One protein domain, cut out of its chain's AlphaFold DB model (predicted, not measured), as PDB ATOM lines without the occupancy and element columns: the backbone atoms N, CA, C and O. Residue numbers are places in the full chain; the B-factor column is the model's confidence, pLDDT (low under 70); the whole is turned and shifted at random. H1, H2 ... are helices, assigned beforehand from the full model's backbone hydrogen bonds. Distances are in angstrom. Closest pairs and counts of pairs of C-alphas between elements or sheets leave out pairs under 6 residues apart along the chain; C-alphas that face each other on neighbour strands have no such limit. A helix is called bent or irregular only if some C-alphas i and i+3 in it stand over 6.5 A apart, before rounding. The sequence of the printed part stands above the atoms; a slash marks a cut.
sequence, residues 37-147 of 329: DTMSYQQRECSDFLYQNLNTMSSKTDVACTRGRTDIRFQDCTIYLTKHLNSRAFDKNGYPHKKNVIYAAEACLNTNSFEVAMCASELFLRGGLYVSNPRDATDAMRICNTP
ATOM      1  N   ASP A  37      -6.892  23.843 -16.378       85.12
ATOM      2  CA  ASP A  37      -8.022  24.172 -15.493       85.12
ATOM      3  C   ASP A  37      -7.754  25.414 -14.629       85.12
ATOM      4  O   ASP A  37      -8.682  26.139 -14.269       85.12
ATOM      5  N   THR A  38      -6.483  25.694 -14.324       87.38
ATOM      6  CA  THR A  38      -6.061  26.843 -13.507       87.38
ATOM      7  C   THR A  38      -5.784  28.112 -14.319       87.38
ATOM      8  O   THR A  38      -5.656  29.186 -13.733       87.38
ATOM      9  N   MET A  39      -5.715  28.028 -15.655       88.62
ATOM     10  CA  MET A  39      -5.446  29.193 -16.504       88.62
ATOM     11  C   MET A  39      -6.672  30.101 -16.615       88.62
ATOM     12  O   MET A  39      -7.770  29.655 -16.969       88.62
ATOM     13  N   SER A  40      -6.474  31.400 -16.390       93.75
ATOM     14  CA  SER A  40      -7.510  32.412 -16.606       93.75
ATOM     15  C   SER A  40      -7.865  32.541 -18.092       93.75
ATOM     16  O   SER A  40      -7.062  32.210 -18.967       93.75
ATOM     17  N   TYR A  41      -9.053  33.072 -18.398       94.38
ATOM     18  CA  TYR A  41      -9.485  33.317 -19.782       94.38
ATOM     19  C   TYR A  41      -8.438  34.113 -20.587       94.38
ATOM     20  O   TYR A  41      -8.059  33.707 -21.679       94.38
ATOM     21  N   GLN A  42      -7.885  35.180 -19.996       94.50
ATOM     22  CA  GLN A  42      -6.857  36.024 -20.621       94.50
ATOM     23  C   GLN A  42      -5.532  35.287 -20.870       94.50
ATOM     24  O   GLN A  42      -4.795  35.638 -21.789       94.50
ATOM     25  N   GLN A  43      -5.198  34.281 -20.053       93.38
ATOM     26  CA  GLN A  43      -4.003  33.459 -20.257       93.38
ATOM     27  C   GLN A  43      -4.200  32.472 -21.412       93.38
ATOM     28  O   GLN A  43      -3.268  32.279 -22.189       93.38
ATOM     29  N   ARG A  44      -5.405  31.905 -21.566       92.50
ATOM     30  CA  ARG A  44      -5.757  31.041 -22.708       92.50
ATOM     31  C   ARG A  44      -5.766  31.840 -24.013       92.50
ATOM     32  O   ARG A  44      -5.020  31.506 -24.918       92.50
ATOM     33  N   GLU A  45      -6.471  32.972 -24.041       94.69
ATOM     34  CA  GLU A  45      -6.535  33.901 -25.185       94.69
ATOM     35  C   GLU A  45      -5.140  34.380 -25.641       94.69
ATOM     36  O   GLU A  45      -4.833  34.389 -26.833       94.69
ATOM     37  N   CYS A  46      -4.255  34.699 -24.690       95.19
ATOM     38  CA  CYS A  46      -2.843  34.996 -24.953       95.19
ATOM     39  C   CYS A  46      -2.096  33.802 -25.578       95.19
ATOM     40  O   CYS A  46      -1.351  33.976 -26.544       95.19
ATOM     41  N   SER A  47      -2.303  32.593 -25.054       93.19
ATOM     42  CA  SER A  47      -1.595  31.386 -25.503       93.19
ATOM     43  C   SER A  47      -2.054  30.962 -26.904       93.19
ATOM     44  O   SER A  47      -1.211  30.721 -27.770       93.19
ATOM     45  N   ASP A  48      -3.366  31.016 -27.162       93.00
ATOM     46  CA  ASP A  48      -4.005  30.814 -28.468       93.00
ATOM     47  C   ASP A  48      -3.478  31.780 -29.533       93.00
ATOM     48  O   ASP A  48      -3.107  31.365 -30.637       93.00
ATOM     49  N   PHE A  49      -3.392  33.074 -29.207       94.88
ATOM     50  CA  PHE A  49      -2.852  34.075 -30.124       94.88
ATOM     51  C   PHE A  49      -1.370  33.824 -30.435       94.88
ATOM     52  O   PHE A  49      -0.948  33.948 -31.592       94.88
ATOM     53  N   LEU A  50      -0.578  33.410 -29.438       93.69
ATOM     54  CA  LEU A  50       0.811  33.003 -29.651       93.69
ATOM     55  C   LEU A  50       0.909  31.735 -30.527       93.69
ATOM     56  O   LEU A  50       1.766  31.710 -31.410       93.69
ATOM     57  N   TYR A  51       0.026  30.734 -30.387       90.88
ATOM     58  CA  TYR A  51       0.008  29.545 -31.265       90.88
ATOM     59  C   TYR A  51      -0.225  29.904 -32.723       90.88
ATOM     60  O   TYR A  51       0.586  29.547 -33.582       90.88
ATOM     61  N   GLN A  52      -1.302  30.641 -32.996       93.25
ATOM     62  CA  GLN A  52      -1.704  31.018 -34.352       93.25
ATOM     63  C   GLN A  52      -0.602  31.815 -35.064       93.25
ATOM     64  O   GLN A  52      -0.401  31.674 -36.270       93.25
ATOM     65  N   ASN A  53       0.159  32.614 -34.310       95.06
ATOM     66  CA  ASN A  53       1.231  33.442 -34.847       95.06
ATOM     67  C   ASN A  53       2.605  32.763 -34.926       95.06
ATOM     68  O   ASN A  53       3.438  33.233 -35.708       95.06
ATOM     69  N   LEU A  54       2.880  31.721 -34.132       90.50
ATOM     70  CA  LEU A  54       4.204  31.083 -34.034       90.50
ATOM     71  C   LEU A  54       4.274  29.658 -34.588       90.50
ATOM     72  O   LEU A  54       5.375  29.207 -34.900       90.50
ATOM     73  N   ASN A  55       3.136  28.973 -34.746       88.12
ATOM     74  CA  ASN A  55       3.057  27.574 -35.176       88.12
ATOM     75  C   ASN A  55       3.879  26.621 -34.271       88.12
ATOM     76  O   ASN A  55       4.636  25.771 -34.745       88.12
ATOM     77  N   THR A  56       3.759  26.796 -32.949       79.62
ATOM     78  CA  THR A  56       4.455  26.005 -31.913       79.62
ATOM     79  C   THR A  56       3.472  25.329 -30.955       79.62
ATOM     80  O   THR A  56       2.448  25.918 -30.629       79.62
ATOM     81  N   MET A  57       3.809  24.126 -30.474       67.75
ATOM     82  CA  MET A  57       2.998  23.322 -29.536       67.75
ATOM     83  C   MET A  57       2.803  23.975 -28.154       67.75
ATOM     84  O   MET A  57       3.601  24.832 -27.767       67.75
ATOM     85  N   SER A  58       1.774  23.525 -27.415       67.06
ATOM     86  CA  SER A  58       1.112  24.336 -26.378       67.06
ATOM     87  C   SER A  58       2.032  24.871 -25.271       67.06
ATOM     88  O   SER A  58       2.299  26.072 -25.193       67.06
ATOM     89  N   SER A  59       2.624  23.959 -24.494       80.69
ATOM     90  CA  SER A  59       3.154  24.225 -23.147       80.69
ATOM     91  C   SER A  59       4.171  25.363 -23.023       80.69
ATOM     92  O   SER A  59       4.418  25.860 -21.927       80.69
ATOM     93  N   LYS A  60       4.775  25.811 -24.128       82.75
ATOM     94  CA  LYS A  60       5.782  26.879 -24.144       82.75
ATOM     95  C   LYS A  60       5.215  28.281 -24.357       82.75
ATOM     96  O   LYS A  60       5.888  29.229 -23.957       82.75
ATOM     97  N   THR A  61       4.013  28.437 -24.922       85.06
ATOM     98  CA  THR A  61       3.300  29.728 -24.865       85.06
ATOM     99  C   THR A  61       2.423  29.805 -23.608       85.06
ATOM    100  O   THR A  61       2.383  30.864 -22.988       85.06
ATOM    101  N   ASP A  62       1.889  28.674 -23.122       88.69
ATOM    102  CA  ASP A  62       1.236  28.588 -21.804       88.69
ATOM    103  C   ASP A  62       2.176  29.101 -20.686       88.69
ATOM    104  O   ASP A  62       1.817  29.961 -19.877       88.69
ATOM    105  N   VAL A  63       3.441  28.653 -20.678       86.88
ATOM    106  CA  VAL A  63       4.491  29.145 -19.757       86.88
ATOM    107  C   VAL A  63       4.865  30.621 -19.996       86.88
ATOM    108  O   VAL A  63       5.311  31.298 -19.069       86.88
ATOM    109  N   ALA A  64       4.660  31.161 -21.202       87.44
ATOM    110  CA  ALA A  64       4.858  32.587 -21.472       87.44
ATOM    111  C   ALA A  64       3.724  33.438 -20.872       87.44
ATOM    112  O   ALA A  64       3.995  34.410 -20.167       87.44
ATOM    113  N   CYS A  65       2.467  33.053 -21.103       91.50
ATOM    114  CA  CYS A  65       1.283  33.800 -20.673       91.50
ATOM    115  C   CYS A  65       0.949  33.619 -19.179       91.50
ATOM    116  O   CYS A  65       0.376  34.520 -18.560       91.50
ATOM    117  N   THR A  66       1.337  32.504 -18.546       88.38
ATOM    118  CA  THR A  66       1.138  32.309 -17.093       88.38
ATOM    119  C   THR A  66       1.947  33.273 -16.224       88.38
ATOM    120  O   THR A  66       1.546  33.546 -15.095       88.38
ATOM    121  N   ARG A  67       3.021  33.878 -16.751       82.25
ATOM    122  CA  ARG A  67       3.906  34.834 -16.051       82.25
ATOM    123  C   ARG A  67       3.286  36.224 -15.783       82.25
ATOM    124  O   ARG A  67       3.999  37.177 -15.486       82.25
ATOM    125  N   GLY A  68       1.958  36.342 -15.846       82.00
ATOM    126  CA  GLY A  68       1.196  37.484 -15.324       82.00
ATOM    127  C   GLY A  68       1.031  38.680 -16.266       82.00
ATOM    128  O   GLY A  68       0.424  39.672 -15.870       82.00
ATOM    129  N   ARG A  69       1.526  38.597 -17.506       87.88
ATOM    130  CA  ARG A  69       1.354  39.628 -18.538       87.88
ATOM    131  C   ARG A  69       0.779  38.999 -19.801       87.88
ATOM    132  O   ARG A  69       1.315  38.017 -20.301       87.88
ATOM    133  N   THR A  70      -0.312  39.568 -20.305       94.50
ATOM    134  CA  THR A  70      -1.079  39.022 -21.437       94.50
ATOM    135  C   THR A  70      -1.493  40.096 -22.448       94.50
ATOM    136  O   THR A  70      -2.258  39.800 -23.358       94.50
ATOM    137  N   ASP A  71      -1.009  41.338 -22.322       95.19
ATOM    138  CA  ASP A  71      -1.396  42.434 -23.220       95.19
ATOM    139  C   ASP A  71      -0.826  42.284 -24.641       95.19
ATOM    140  O   ASP A  71       0.220  41.671 -24.854       95.19
ATOM    141  N   ILE A  72      -1.497  42.901 -25.617       95.50
ATOM    142  CA  ILE A  72      -1.144  42.778 -27.038       95.50
ATOM    143  C   ILE A  72       0.298  43.217 -27.352       95.50
ATOM    144  O   ILE A  72       0.936  42.605 -28.197       95.50
ATOM    145  N   ARG A  73       0.881  44.189 -26.628       94.94
ATOM    146  CA  ARG A  73       2.276  44.610 -26.872       94.94
ATOM    147  C   ARG A  73       3.273  43.552 -26.409       94.94
ATOM    148  O   ARG A  73       4.303  43.362 -27.050       94.94
ATOM    149  N   PHE A  74       2.973  42.861 -25.308       95.25
ATOM    150  CA  PHE A  74       3.743  41.695 -24.873       95.25
ATOM    151  C   PHE A  74       3.637  40.544 -25.884       95.25
ATOM    152  O   PHE A  74       4.659  39.941 -26.223       95.25
ATOM    153  N   GLN A  75       2.433  40.279 -26.401       95.25
ATOM    154  CA  GLN A  75       2.207  39.258 -27.426       95.25
ATOM    155  C   GLN A  75       2.981  39.585 -28.718       95.25
ATOM    156  O   GLN A  75       3.795  38.773 -29.156       95.25
ATOM    157  N   ASP A  76       2.821  40.793 -29.268       96.12
ATOM    158  CA  ASP A  76       3.523  41.282 -30.467       96.12
ATOM    159  C   ASP A  76       5.050  41.216 -30.311       96.12
ATOM    160  O   ASP A  76       5.750  40.693 -31.185       96.12
ATOM    161  N   CYS A  77       5.573  41.696 -29.175       96.25
ATOM    162  CA  CYS A  77       6.995  41.627 -28.840       96.25
ATOM    163  C   CYS A  77       7.488  40.173 -28.846       96.25
ATOM    164  O   CYS A  77       8.477  39.858 -29.511       96.25
ATOM    165  N   THR A  78       6.767  39.271 -28.172       95.06
ATOM    166  CA  THR A  78       7.115  37.846 -28.081       95.06
ATOM    167  C   THR A  78       7.075  37.171 -29.453       95.06
ATOM    168  O   THR A  78       7.978  36.396 -29.783       95.06
ATOM    169  N   ILE A  79       6.084  37.499 -30.291       94.94
ATOM    170  CA  ILE A  79       5.938  36.962 -31.650       94.94
ATOM    171  C   ILE A  79       7.087  37.418 -32.547       94.94
ATOM    172  O   ILE A  79       7.738  36.585 -33.184       94.94
ATOM    173  N   TYR A  80       7.347  38.727 -32.603       95.94
ATOM    174  CA  TYR A  80       8.407  39.289 -33.437       95.94
ATOM    175  C   TYR A  80       9.773  38.758 -32.995       95.94
ATOM    176  O   TYR A  80      10.551  38.278 -33.823       95.94
ATOM    177  N   LEU A  81      10.057  38.791 -31.689       94.44
ATOM    178  CA  LEU A  81      11.337  38.361 -31.138       94.44
ATOM    179  C   LEU A  81      11.568  36.863 -31.368       94.44
ATOM    180  O   LEU A  81      12.630  36.484 -31.854       94.44
ATOM    181  N   THR A  82      10.559  36.013 -31.157       93.19
ATOM    182  CA  THR A  82      10.653  34.580 -31.487       93.19
ATOM    183  C   THR A  82      10.949  34.357 -32.973       93.19
ATOM    184  O   THR A  82      11.826  33.560 -33.308       93.19
ATOM    185  N   LYS A  83      10.267  35.073 -33.881       93.19
ATOM    186  CA  LYS A  83      10.509  34.975 -35.334       93.19
ATOM    187  C   LYS A  83      11.927  35.425 -35.709       93.19
ATOM    188  O   LYS A  83      12.573  34.763 -36.519       93.19
ATOM    189  N   HIS A  84      12.439  36.479 -35.074       92.31
ATOM    190  CA  HIS A  84      13.802  36.985 -35.264       92.31
ATOM    191  C   HIS A  84      14.889  36.038 -34.719       92.31
ATOM    192  O   HIS A  84      15.942  35.878 -35.333       92.31
ATOM    193  N   LEU A  85      14.642  35.375 -33.586       89.94
ATOM    194  CA  LEU A  85      15.547  34.360 -33.032       89.94
ATOM    195  C   LEU A  85      15.523  33.068 -33.866       89.94
ATOM    196  O   LEU A  85      16.558  32.432 -34.052       89.94
ATOM    197  N   ASN A  86      14.360  32.700 -34.416       89.00
ATOM    198  CA  ASN A  86      14.202  31.529 -35.280       89.00
ATOM    199  C   ASN A  86      14.829  31.700 -36.670       89.00
ATOM    200  O   ASN A  86      15.321  30.714 -37.212       89.00
ATOM    201  N   SER A  87      14.858  32.905 -37.253       89.06
ATOM    202  CA  SER A  87      15.507  33.112 -38.559       89.06
ATOM    203  C   SER A  87      17.032  32.964 -38.500       89.06
ATOM    204  O   SER A  87      17.634  32.530 -39.479       89.06
ATOM    205  N   ARG A  88      17.648  33.244 -37.342       83.75
ATOM    206  CA  ARG A  88      19.088  33.054 -37.080       83.75
ATOM    207  C   ARG A  88      19.464  31.669 -36.541       83.75
ATOM    208  O   ARG A  88      20.637  31.374 -36.356       83.75
ATOM    209  N   ALA A  89      18.498  30.794 -36.274       76.19
ATOM    210  CA  ALA A  89      18.771  29.473 -35.703       76.19
ATOM    211  C   ALA A  89      19.543  28.526 -36.648       76.19
ATOM    212  O   ALA A  89      20.119  27.545 -36.186       76.19
ATOM    213  N   PHE A  90      19.599  28.843 -37.947       73.88
ATOM    214  CA  PHE A  90      20.409  28.135 -38.946       73.88
ATOM    215  C   PHE A  90      21.848  28.673 -39.081       73.88
ATOM    216  O   PHE A  90      22.649  28.081 -39.808       73.88
ATOM    217  N   ASP A  91      22.199  29.769 -38.400       78.31
ATOM    218  CA  ASP A  91      23.587  30.230 -38.326       78.31
ATOM    219  C   ASP A  91      24.447  29.211 -37.559       78.31
ATOM    220  O   ASP A  91      23.970  28.501 -36.676       78.31
ATOM    221  N   LYS A  92      25.764  29.189 -37.809       72.44
ATOM    222  CA  LYS A  92      26.703  28.338 -37.040       72.44
ATOM    223  C   LYS A  92      26.744  28.662 -35.538       72.44
ATOM    224  O   LYS A  92      27.186  27.831 -34.753       72.44
ATOM    225  N   ASN A  93      26.267  29.851 -35.166       68.50
ATOM    226  CA  ASN A  93      26.125  30.332 -33.791       68.50
ATOM    227  C   ASN A  93      24.629  30.491 -33.423       68.50
ATOM    228  O   ASN A  93      24.284  31.312 -32.572       68.50
ATOM    229  N   GLY A  94      23.747  29.783 -34.137       62.66
ATOM    230  CA  GLY A  94      22.295  29.845 -34.015       62.66
ATOM    231  C   GLY A  94      21.747  29.111 -32.791       62.66
ATOM    232  O   GLY A  94      22.417  28.294 -32.160       62.66
ATOM    233  N   TYR A  95      20.503  29.428 -32.441       69.50
ATOM    234  CA  TYR A  95      19.876  29.001 -31.190       69.50
ATOM    235  C   TYR A  95      18.998  27.758 -31.359       69.50
ATOM    236  O   TYR A  95      18.316  27.628 -32.378       69.50
ATOM    237  N   PRO A  96      18.907  26.871 -30.349       69.19
ATOM    238  CA  PRO A  96      17.984  25.745 -30.386       69.19
ATOM    239  C   PRO A  96      16.527  26.239 -30.373       69.19
ATOM    240  O   PRO A  96      15.968  26.538 -29.315       69.19
ATOM    241  N   HIS A  97      15.895  26.259 -31.558       68.62
ATOM    242  CA  HIS A  97      14.509  26.695 -31.819       68.62
ATOM    243  C   HIS A  97      13.509  26.384 -30.687       68.62
ATOM    244  O   HIS A  97      12.666  27.210 -30.344       68.62
ATOM    245  N   LYS A  98      13.623  25.190 -30.084       74.44
ATOM    246  CA  LYS A  98      12.738  24.646 -29.042       74.44
ATOM    247  C   LYS A  98      12.628  25.465 -27.742       74.44
ATOM    248  O   LYS A  98      11.688  25.192 -26.991       74.44
ATOM    249  N   LYS A  99      13.557  26.379 -27.421       80.31
ATOM    250  CA  LYS A  99      13.488  27.223 -26.201       80.31
ATOM    251  C   LYS A  99      13.273  28.730 -26.500       80.31
ATOM    252  O   LYS A  99      12.894  29.467 -25.596       80.31
ATOM    253  N   ASN A 100      13.386  29.175 -27.762       86.19
ATOM    254  CA  ASN A 100      13.335  30.597 -28.165       86.19
ATOM    255  C   ASN A 100      12.086  31.370 -27.688       86.19
ATOM    256  O   ASN A 100      12.219  32.521 -27.277       86.19
ATOM    257  N   VAL A 101      10.900  30.745 -27.702       89.31
ATOM    258  CA  VAL A 101       9.629  31.359 -27.249       89.31
ATOM    259  C   VAL A 101       9.719  31.842 -25.798       89.31
ATOM    260  O   VAL A 101       9.290  32.948 -25.481       89.31
ATOM    261  N   ILE A 102      10.309  31.024 -24.922       87.62
ATOM    262  CA  ILE A 102      10.358  31.280 -23.477       87.62
ATOM    263  C   ILE A 102      11.278  32.472 -23.195       87.62
ATOM    264  O   ILE A 102      10.914  33.361 -22.431       87.62
ATOM    265  N   TYR A 103      12.436  32.539 -23.860       87.94
ATOM    266  CA  TYR A 103      13.393  33.639 -23.698       87.94
ATOM    267  C   TYR A 103      12.915  34.950 -24.335       87.94
ATOM    268  O   TYR A 103      13.189  36.025 -23.798       87.94
ATOM    269  N   ALA A 104      12.184  34.872 -25.453       91.19
ATOM    270  CA  ALA A 104      11.515  36.024 -26.048       91.19
ATOM    271  C   ALA A 104      10.457  36.590 -25.088       91.19
ATOM    272  O   ALA A 104      10.466  37.786 -24.801       91.19
ATOM    273  N   ALA A 105       9.609  35.724 -24.526       91.44
ATOM    274  CA  ALA A 105       8.626  36.109 -23.523       91.44
ATOM    275  C   ALA A 105       9.283  36.691 -22.260       91.44
ATOM    276  O   ALA A 105       8.846  37.724 -21.768       91.44
ATOM    277  N   GLU A 106      10.357  36.082 -21.748       89.62
ATOM    278  CA  GLU A 106      11.069  36.563 -20.554       89.62
ATOM    279  C   GLU A 106      11.656  37.968 -20.735       89.62
ATOM    280  O   GLU A 106      11.552  38.804 -19.838       89.62
ATOM    281  N   ALA A 107      12.193  38.267 -21.919       91.88
ATOM    282  CA  ALA A 107      12.655  39.608 -22.255       91.88
ATOM    283  C   ALA A 107      11.482  40.594 -22.423       91.88
ATOM    284  O   ALA A 107      11.492  41.673 -21.831       91.88
ATOM    285  N   CYS A 108      10.434  40.213 -23.162       94.06
ATOM    286  CA  CYS A 108       9.245  41.041 -23.397       94.06
ATOM    287  C   CYS A 108       8.374  41.265 -22.144       94.06
ATOM    288  O   CYS A 108       7.628  42.242 -22.083       94.06
ATOM    289  N   LEU A 109       8.472  40.413 -21.120       91.06
ATOM    290  CA  LEU A 109       7.861  40.632 -19.805       91.06
ATOM    291  C   LEU A 109       8.475  41.850 -19.104       91.06
ATOM    292  O   LEU A 109       7.743  42.695 -18.591       91.06
ATOM    293  N   ASN A 110       9.806  41.958 -19.136       90.06
ATOM    294  CA  ASN A 110      10.583  42.916 -18.349       90.06
ATOM    295  C   ASN A 110      10.795  44.290 -19.027       90.06
ATOM    296  O   ASN A 110      11.458  45.156 -18.462       90.06
ATOM    297  N   THR A 111      10.253  44.531 -20.229       91.19
ATOM    298  CA  THR A 111      10.348  45.841 -20.907       91.19
ATOM    299  C   THR A 111       9.143  46.155 -21.801       91.19
ATOM    300  O   THR A 111       8.259  45.334 -22.028       91.19
ATOM    301  N   ASN A 112       9.116  47.386 -22.314       90.56
ATOM    302  CA  ASN A 112       8.233  47.835 -23.392       90.56
ATOM    303  C   ASN A 112       9.002  48.260 -24.663       90.56
ATOM    304  O   ASN A 112       8.368  48.604 -25.655       90.56
ATOM    305  N   SER A 113      10.343  48.249 -24.644       94.62
ATOM    306  CA  SER A 113      11.183  48.466 -25.832       94.62
ATOM    307  C   SER A 113      11.564  47.121 -26.445       94.62
ATOM    308  O   SER A 113      12.168  46.271 -25.786       94.62
ATOM    309  N   PHE A 114      11.242  46.950 -27.726       93.31
ATOM    310  CA  PHE A 114      11.628  45.766 -28.486       93.31
ATOM    311  C   PHE A 114      13.157  45.644 -28.607       93.31
ATOM    312  O   PHE A 114      13.708  44.550 -28.534       93.31
ATOM    313  N   GLU A 115      13.859  46.770 -28.727       94.44
ATOM    314  CA  GLU A 115      15.315  46.853 -28.852       94.44
ATOM    315  C   GLU A 115      16.014  46.323 -27.595       94.44
ATOM    316  O   GLU A 115      16.967  45.544 -27.693       94.44
ATOM    317  N   VAL A 116      15.505  46.697 -26.413       94.38
ATOM    318  CA  VAL A 116      15.983  46.189 -25.120       94.38
ATOM    319  C   VAL A 116      15.680  44.695 -24.987       94.38
ATOM    320  O   VAL A 116      16.570  43.944 -24.593       94.38
ATOM    321  N   ALA A 117      14.478  44.242 -25.369       94.00
ATOM    322  CA  ALA A 117      14.116  42.825 -25.310       94.00
ATOM    323  C   ALA A 117      15.003  41.963 -26.231       94.00
ATOM    324  O   ALA A 117      15.572  40.963 -25.798       94.00
ATOM    325  N   MET A 118      15.201  42.395 -27.479       94.38
ATOM    326  CA  MET A 118      16.083  41.740 -28.448       94.38
ATOM    327  C   MET A 118      17.532  41.684 -27.956       94.38
ATOM    328  O   MET A 118      18.175  40.639 -28.043       94.38
ATOM    329  N   CYS A 119      18.040  42.788 -27.405       94.88
ATOM    330  CA  CYS A 119      19.367  42.836 -26.801       94.88
ATOM    331  C   CYS A 119      19.495  41.847 -25.626       94.88
ATOM    332  O   CYS A 119      20.498  41.136 -25.540       94.88
ATOM    333  N   ALA A 120      18.479  41.756 -24.760       93.38
ATOM    334  CA  ALA A 120      18.495  40.869 -23.604       93.38
ATOM    335  C   ALA A 120      18.425  39.387 -24.005       93.38
ATOM    336  O   ALA A 120      19.188  38.581 -23.477       93.38
ATOM    337  N   SER A 121      17.599  39.022 -24.994       91.25
ATOM    338  CA  SER A 121      17.583  37.654 -25.532       91.25
ATOM    339  C   SER A 121      18.893  37.278 -26.234       91.25
ATOM    340  O   SER A 121      19.335  36.140 -26.094       91.25
ATOM    341  N   GLU A 122      19.564  38.198 -26.940       90.62
ATOM    342  CA  GLU A 122      20.908  37.944 -27.495       90.62
ATOM    343  C   GLU A 122      21.972  37.765 -26.390       90.62
ATOM    344  O   GLU A 122      22.832  36.887 -26.501       90.62
ATOM    345  N   LEU A 123      21.906  38.554 -25.309       90.88
ATOM    346  CA  LEU A 123      22.769  38.398 -24.130       90.88
ATOM    347  C   LEU A 123      22.526  37.081 -23.384       90.88
ATOM    348  O   LEU A 123      23.490  36.463 -22.934       90.88
ATOM    349  N   PHE A 124      21.276  36.629 -23.287       88.94
ATOM    350  CA  PHE A 124      20.952  35.314 -22.742       88.94
ATOM    351  C   PHE A 124      21.544  34.212 -23.621       88.94
ATOM    352  O   PHE A 124      22.408  33.454 -23.186       88.94
ATOM    353  N   LEU A 125      21.115  34.166 -24.883       87.19
ATOM    354  CA  LEU A 125      21.333  33.030 -25.776       87.19
ATOM    355  C   LEU A 125      22.781  32.867 -26.249       87.19
ATOM    356  O   LEU A 125      23.170  31.760 -26.612       87.19
ATOM    357  N   ARG A 126      23.585  33.941 -26.246       85.38
ATOM    358  CA  ARG A 126      25.029  33.867 -26.539       85.38
ATOM    359  C   ARG A 126      25.890  34.083 -25.308       85.38
ATOM    360  O   ARG A 126      26.856  33.358 -25.124       85.38
ATOM    361  N   GLY A 127      25.568  35.069 -24.472       79.62
ATOM    362  CA  GLY A 127      26.378  35.425 -23.302       79.62
ATOM    363  C   GLY A 127      26.224  34.494 -22.096       79.62
ATOM    364  O   GLY A 127      27.104  34.476 -21.232       79.62
ATOM    365  N   GLY A 128      25.126  33.733 -22.019       81.19
ATOM    366  CA  GLY A 128      24.758  32.969 -20.826       81.19
ATOM    367  C   GLY A 128      24.319  33.864 -19.661       81.19
ATOM    368  O   GLY A 128      24.613  33.554 -18.507       81.19
ATOM    369  N   LEU A 129      23.686  35.010 -19.953       81.38
ATOM    370  CA  LEU A 129      23.188  35.955 -18.947       81.38
ATOM    371  C   LEU A 129      21.675  35.854 -18.762       81.38
ATOM    372  O   LEU A 129      20.907  36.194 -19.657       81.38
ATOM    373  N   TYR A 130      21.258  35.442 -17.568       78.38
ATOM    374  CA  TYR A 130      19.853  35.342 -17.187       78.38
ATOM    375  C   TYR A 130      19.144  36.708 -17.229       78.38
ATOM    376  O   TYR A 130      19.706  37.732 -16.838       78.38
ATOM    377  N   VAL A 131      17.892  36.699 -17.697       64.88
ATOM    378  CA  VAL A 131      17.020  37.882 -17.877       64.88
ATOM    379  C   VAL A 131      16.215  38.194 -16.596       64.88
ATOM    380  O   VAL A 131      15.413  39.120 -16.552       64.88
ATOM    381  N   SER A 132      16.377  37.377 -15.550       60.34
ATOM    382  CA  SER A 132      15.366  37.211 -14.499       60.34
ATOM    383  C   SER A 132      15.910  36.998 -13.079       60.34
ATOM    384  O   SER A 132      15.151  36.585 -12.203       60.34
ATOM    385  N   ASN A 133      17.178  37.337 -12.794       57.94
ATOM    386  CA  ASN A 133      17.632  37.488 -11.404       57.94
ATOM    387  C   ASN A 133      17.669  38.973 -10.988       57.94
ATOM    388  O   ASN A 133      18.711  39.617 -11.127       57.94
ATOM    389  N   PRO A 134      16.585  39.532 -10.407       53.53
ATOM    390  CA  PRO A 134      16.528  40.937  -9.995       53.53
ATOM    391  C   PRO A 134      17.450  41.285  -8.811       53.53
ATOM    392  O   PRO A 134      17.493  42.443  -8.394       53.53
ATOM    393  N   ARG A 135      18.176  40.310  -8.240       51.22
ATOM    394  CA  ARG A 135      19.232  40.554  -7.243       51.22
ATOM    395  C   ARG A 135      20.622  40.715  -7.864       51.22
ATOM    396  O   ARG A 135      21.487  41.299  -7.212       51.22
ATOM    397  N   ASP A 136      20.839  40.254  -9.094       57.25
ATOM    398  CA  ASP A 136      22.142  40.356  -9.753       57.25
ATOM    399  C   ASP A 136      22.306  41.710 -10.451       57.25
ATOM    400  O   ASP A 136      21.488  42.143 -11.261       57.25
ATOM    401  N   ALA A 137      23.439  42.372 -10.207       53.59
ATOM    402  CA  ALA A 137      23.779  43.634 -10.867       53.59
ATOM    403  C   ALA A 137      24.055  43.495 -12.386       53.59
ATOM    404  O   ALA A 137      24.286  44.505 -13.051       53.59
ATOM    405  N   THR A 138      24.024  42.269 -12.922       59.75
ATOM    406  CA  THR A 138      24.362  41.893 -14.306       59.75
ATOM    407  C   THR A 138      23.186  41.395 -15.141       59.75
ATOM    408  O   THR A 138      23.418  40.834 -16.212       59.75
ATOM    409  N   ASP A 139      21.950  41.574 -14.671       80.50
ATOM    410  CA  ASP A 139      20.742  41.332 -15.464       80.50
ATOM    411  C   ASP A 139      20.895  41.898 -16.892       80.50
ATOM    412  O   ASP A 139      21.243  43.071 -17.093       80.50
ATOM    413  N   ALA A 140      20.644  41.044 -17.888       85.88
ATOM    414  CA  ALA A 140      20.712  41.391 -19.300       85.88
ATOM    415  C   ALA A 140      19.840  42.616 -19.636       85.88
ATOM    416  O   ALA A 140      20.263  43.472 -20.417       85.88
ATOM    417  N   MET A 141      18.676  42.764 -18.990       88.44
ATOM    418  CA  MET A 141      17.792  43.924 -19.147       88.44
ATOM    419  C   MET A 141      18.482  45.226 -18.726       88.44
ATOM    420  O   MET A 141      18.380  46.242 -19.417       88.44
ATOM    421  N   ARG A 142      19.236  45.194 -17.618       86.50
ATOM    422  CA  ARG A 142      19.968  46.355 -17.099       86.50
ATOM    423  C   ARG A 142      21.073  46.790 -18.051       86.50
ATOM    424  O   ARG A 142      21.190  47.980 -18.323       86.50
ATOM    425  N   ILE A 143      21.847  45.836 -18.577       89.75
ATOM    426  CA  ILE A 143      22.896  46.100 -19.574       89.75
ATOM    427  C   ILE A 143      22.284  46.735 -20.830       89.75
ATOM    428  O   ILE A 143      22.775  47.756 -21.317       89.75
ATOM    429  N   CYS A 144      21.188  46.157 -21.322       93.25
ATOM    430  CA  CYS A 144      20.522  46.577 -22.551       93.25
ATOM    431  C   CYS A 144      19.794  47.922 -22.461       93.25
ATOM    432  O   CYS A 144      19.547  48.537 -23.495       93.25
ATOM    433  N   ASN A 145      19.511  48.412 -21.252       91.75
ATOM    434  CA  ASN A 145      18.944  49.741 -21.014       91.75
ATOM    435  C   ASN A 145      20.020  50.843 -20.835       91.75
ATOM    436  O   ASN A 145      19.690  51.987 -20.525       91.75
ATOM    437  N   THR A 146      21.315  50.529 -20.996       89.88
ATOM    438  CA  THR A 146      22.391  51.541 -20.962       89.88
ATOM    439  C   THR A 146      22.634  52.172 -22.343       89.88
ATOM    440  O   THR A 146      22.535  51.481 -23.358       89.88
ATOM    441  N   PRO A 147      23.082  53.442 -22.430       90.94
ATOM    442  CA  PRO A 147      23.511  54.040 -23.702       90.94
ATOM    443  C   PRO A 147      24.675  53.306 -24.393       90.94
ATOM    444  O   PRO A 147      24.894  53.496 -25.584       90.94
TER     445      PRO A 147
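What this domain is: This is residues 37 to 147 of the 329 residues of an uncharacterized protein of Bdellovibrio bacteriovorus (UniProt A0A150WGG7). Helices packed partly aligned and partly crossed build a helical slab around the hairpin of H3 and H4, with H4 in the middle. H1 and H2 pack toward one end of the slab, and H5, with the short H6 packed on it, makes the other. The printed part has 111 residues with six named helices, H1 to H6 in order along the chain, and no named strand; the class is all helix. The whole is compact, with a radius of gyration of the C-alphas of 13.5 A, and spans 39 by 33 by 20 A.

Where its parts are: H1, residues 41 to 54, begins at C-alpha 41 at (-9.485, 33.317, -19.782) and is 19.9 A long. H2 is residues 59 to 65. H3, residues 72 to 87, is the longest helix at 22.4 A and begins at C-alpha 72 at (-1.144, 42.778, -27.038). H4, residues 97 to 109, is 19.6 A long and irregular: C-alphas 98 and 101 are 7.6 A apart. H5, residues 114 to 127, is 18.7 A long. H6, residues 140 to 144, ends at C-alpha 144 at (20.522, 46.577, -22.551).

How they stand to each other: H1 touches H2, closest at the C-alphas of Ser 47 and Thr 61, 5.2 A apart, at a steep tilt of 60 degrees, opposite ways. H1 also touches H3, with C-alphas 54 and 79 closest at 6.6 A, at a shallow tilt of 30 degrees, the same way. H2 and H3 are near each other. H2 touches H4 at a shallow tilt of 11 degrees, the same way, with C-alphas 64 and 105 closest at 5.6 A. H3 and H4 form a helical hairpin, opposite ways at a shallow tilt of 34.7 degrees, only just short of steep; their closest C-alphas, of Thr 78 and Ala 105, are 5.1 A apart. H5 touches H4 at a steep tilt of 47 degrees, opposite ways, with C-alphas 107 and 117 closest at 4.7 A. H5 touches H3 with residues 114 to 118 alone, C-alphas 77 and 114 being closest at 6.2 A. H6 touches H5, with C-alphas 120 and 140 closest at 4.9 A. H1 and H6 are apart. Every O i to N i+4 pair is within hydrogen-bond range in H1, H3, H5 and H6; in H2 it is 2 of 3, in H4 6 of 9.

The domain as a whole: The two C-alphas farthest apart, of Asp 37 and Pro 147, are 44.2 A apart. The printed part has no cut. The link from H5 to H6, residues 128 to 139, is long. Mean pLDDT of the printed part is 85.7; residues 57 to 58, 93 to 97 and 131 to 138 are under 70.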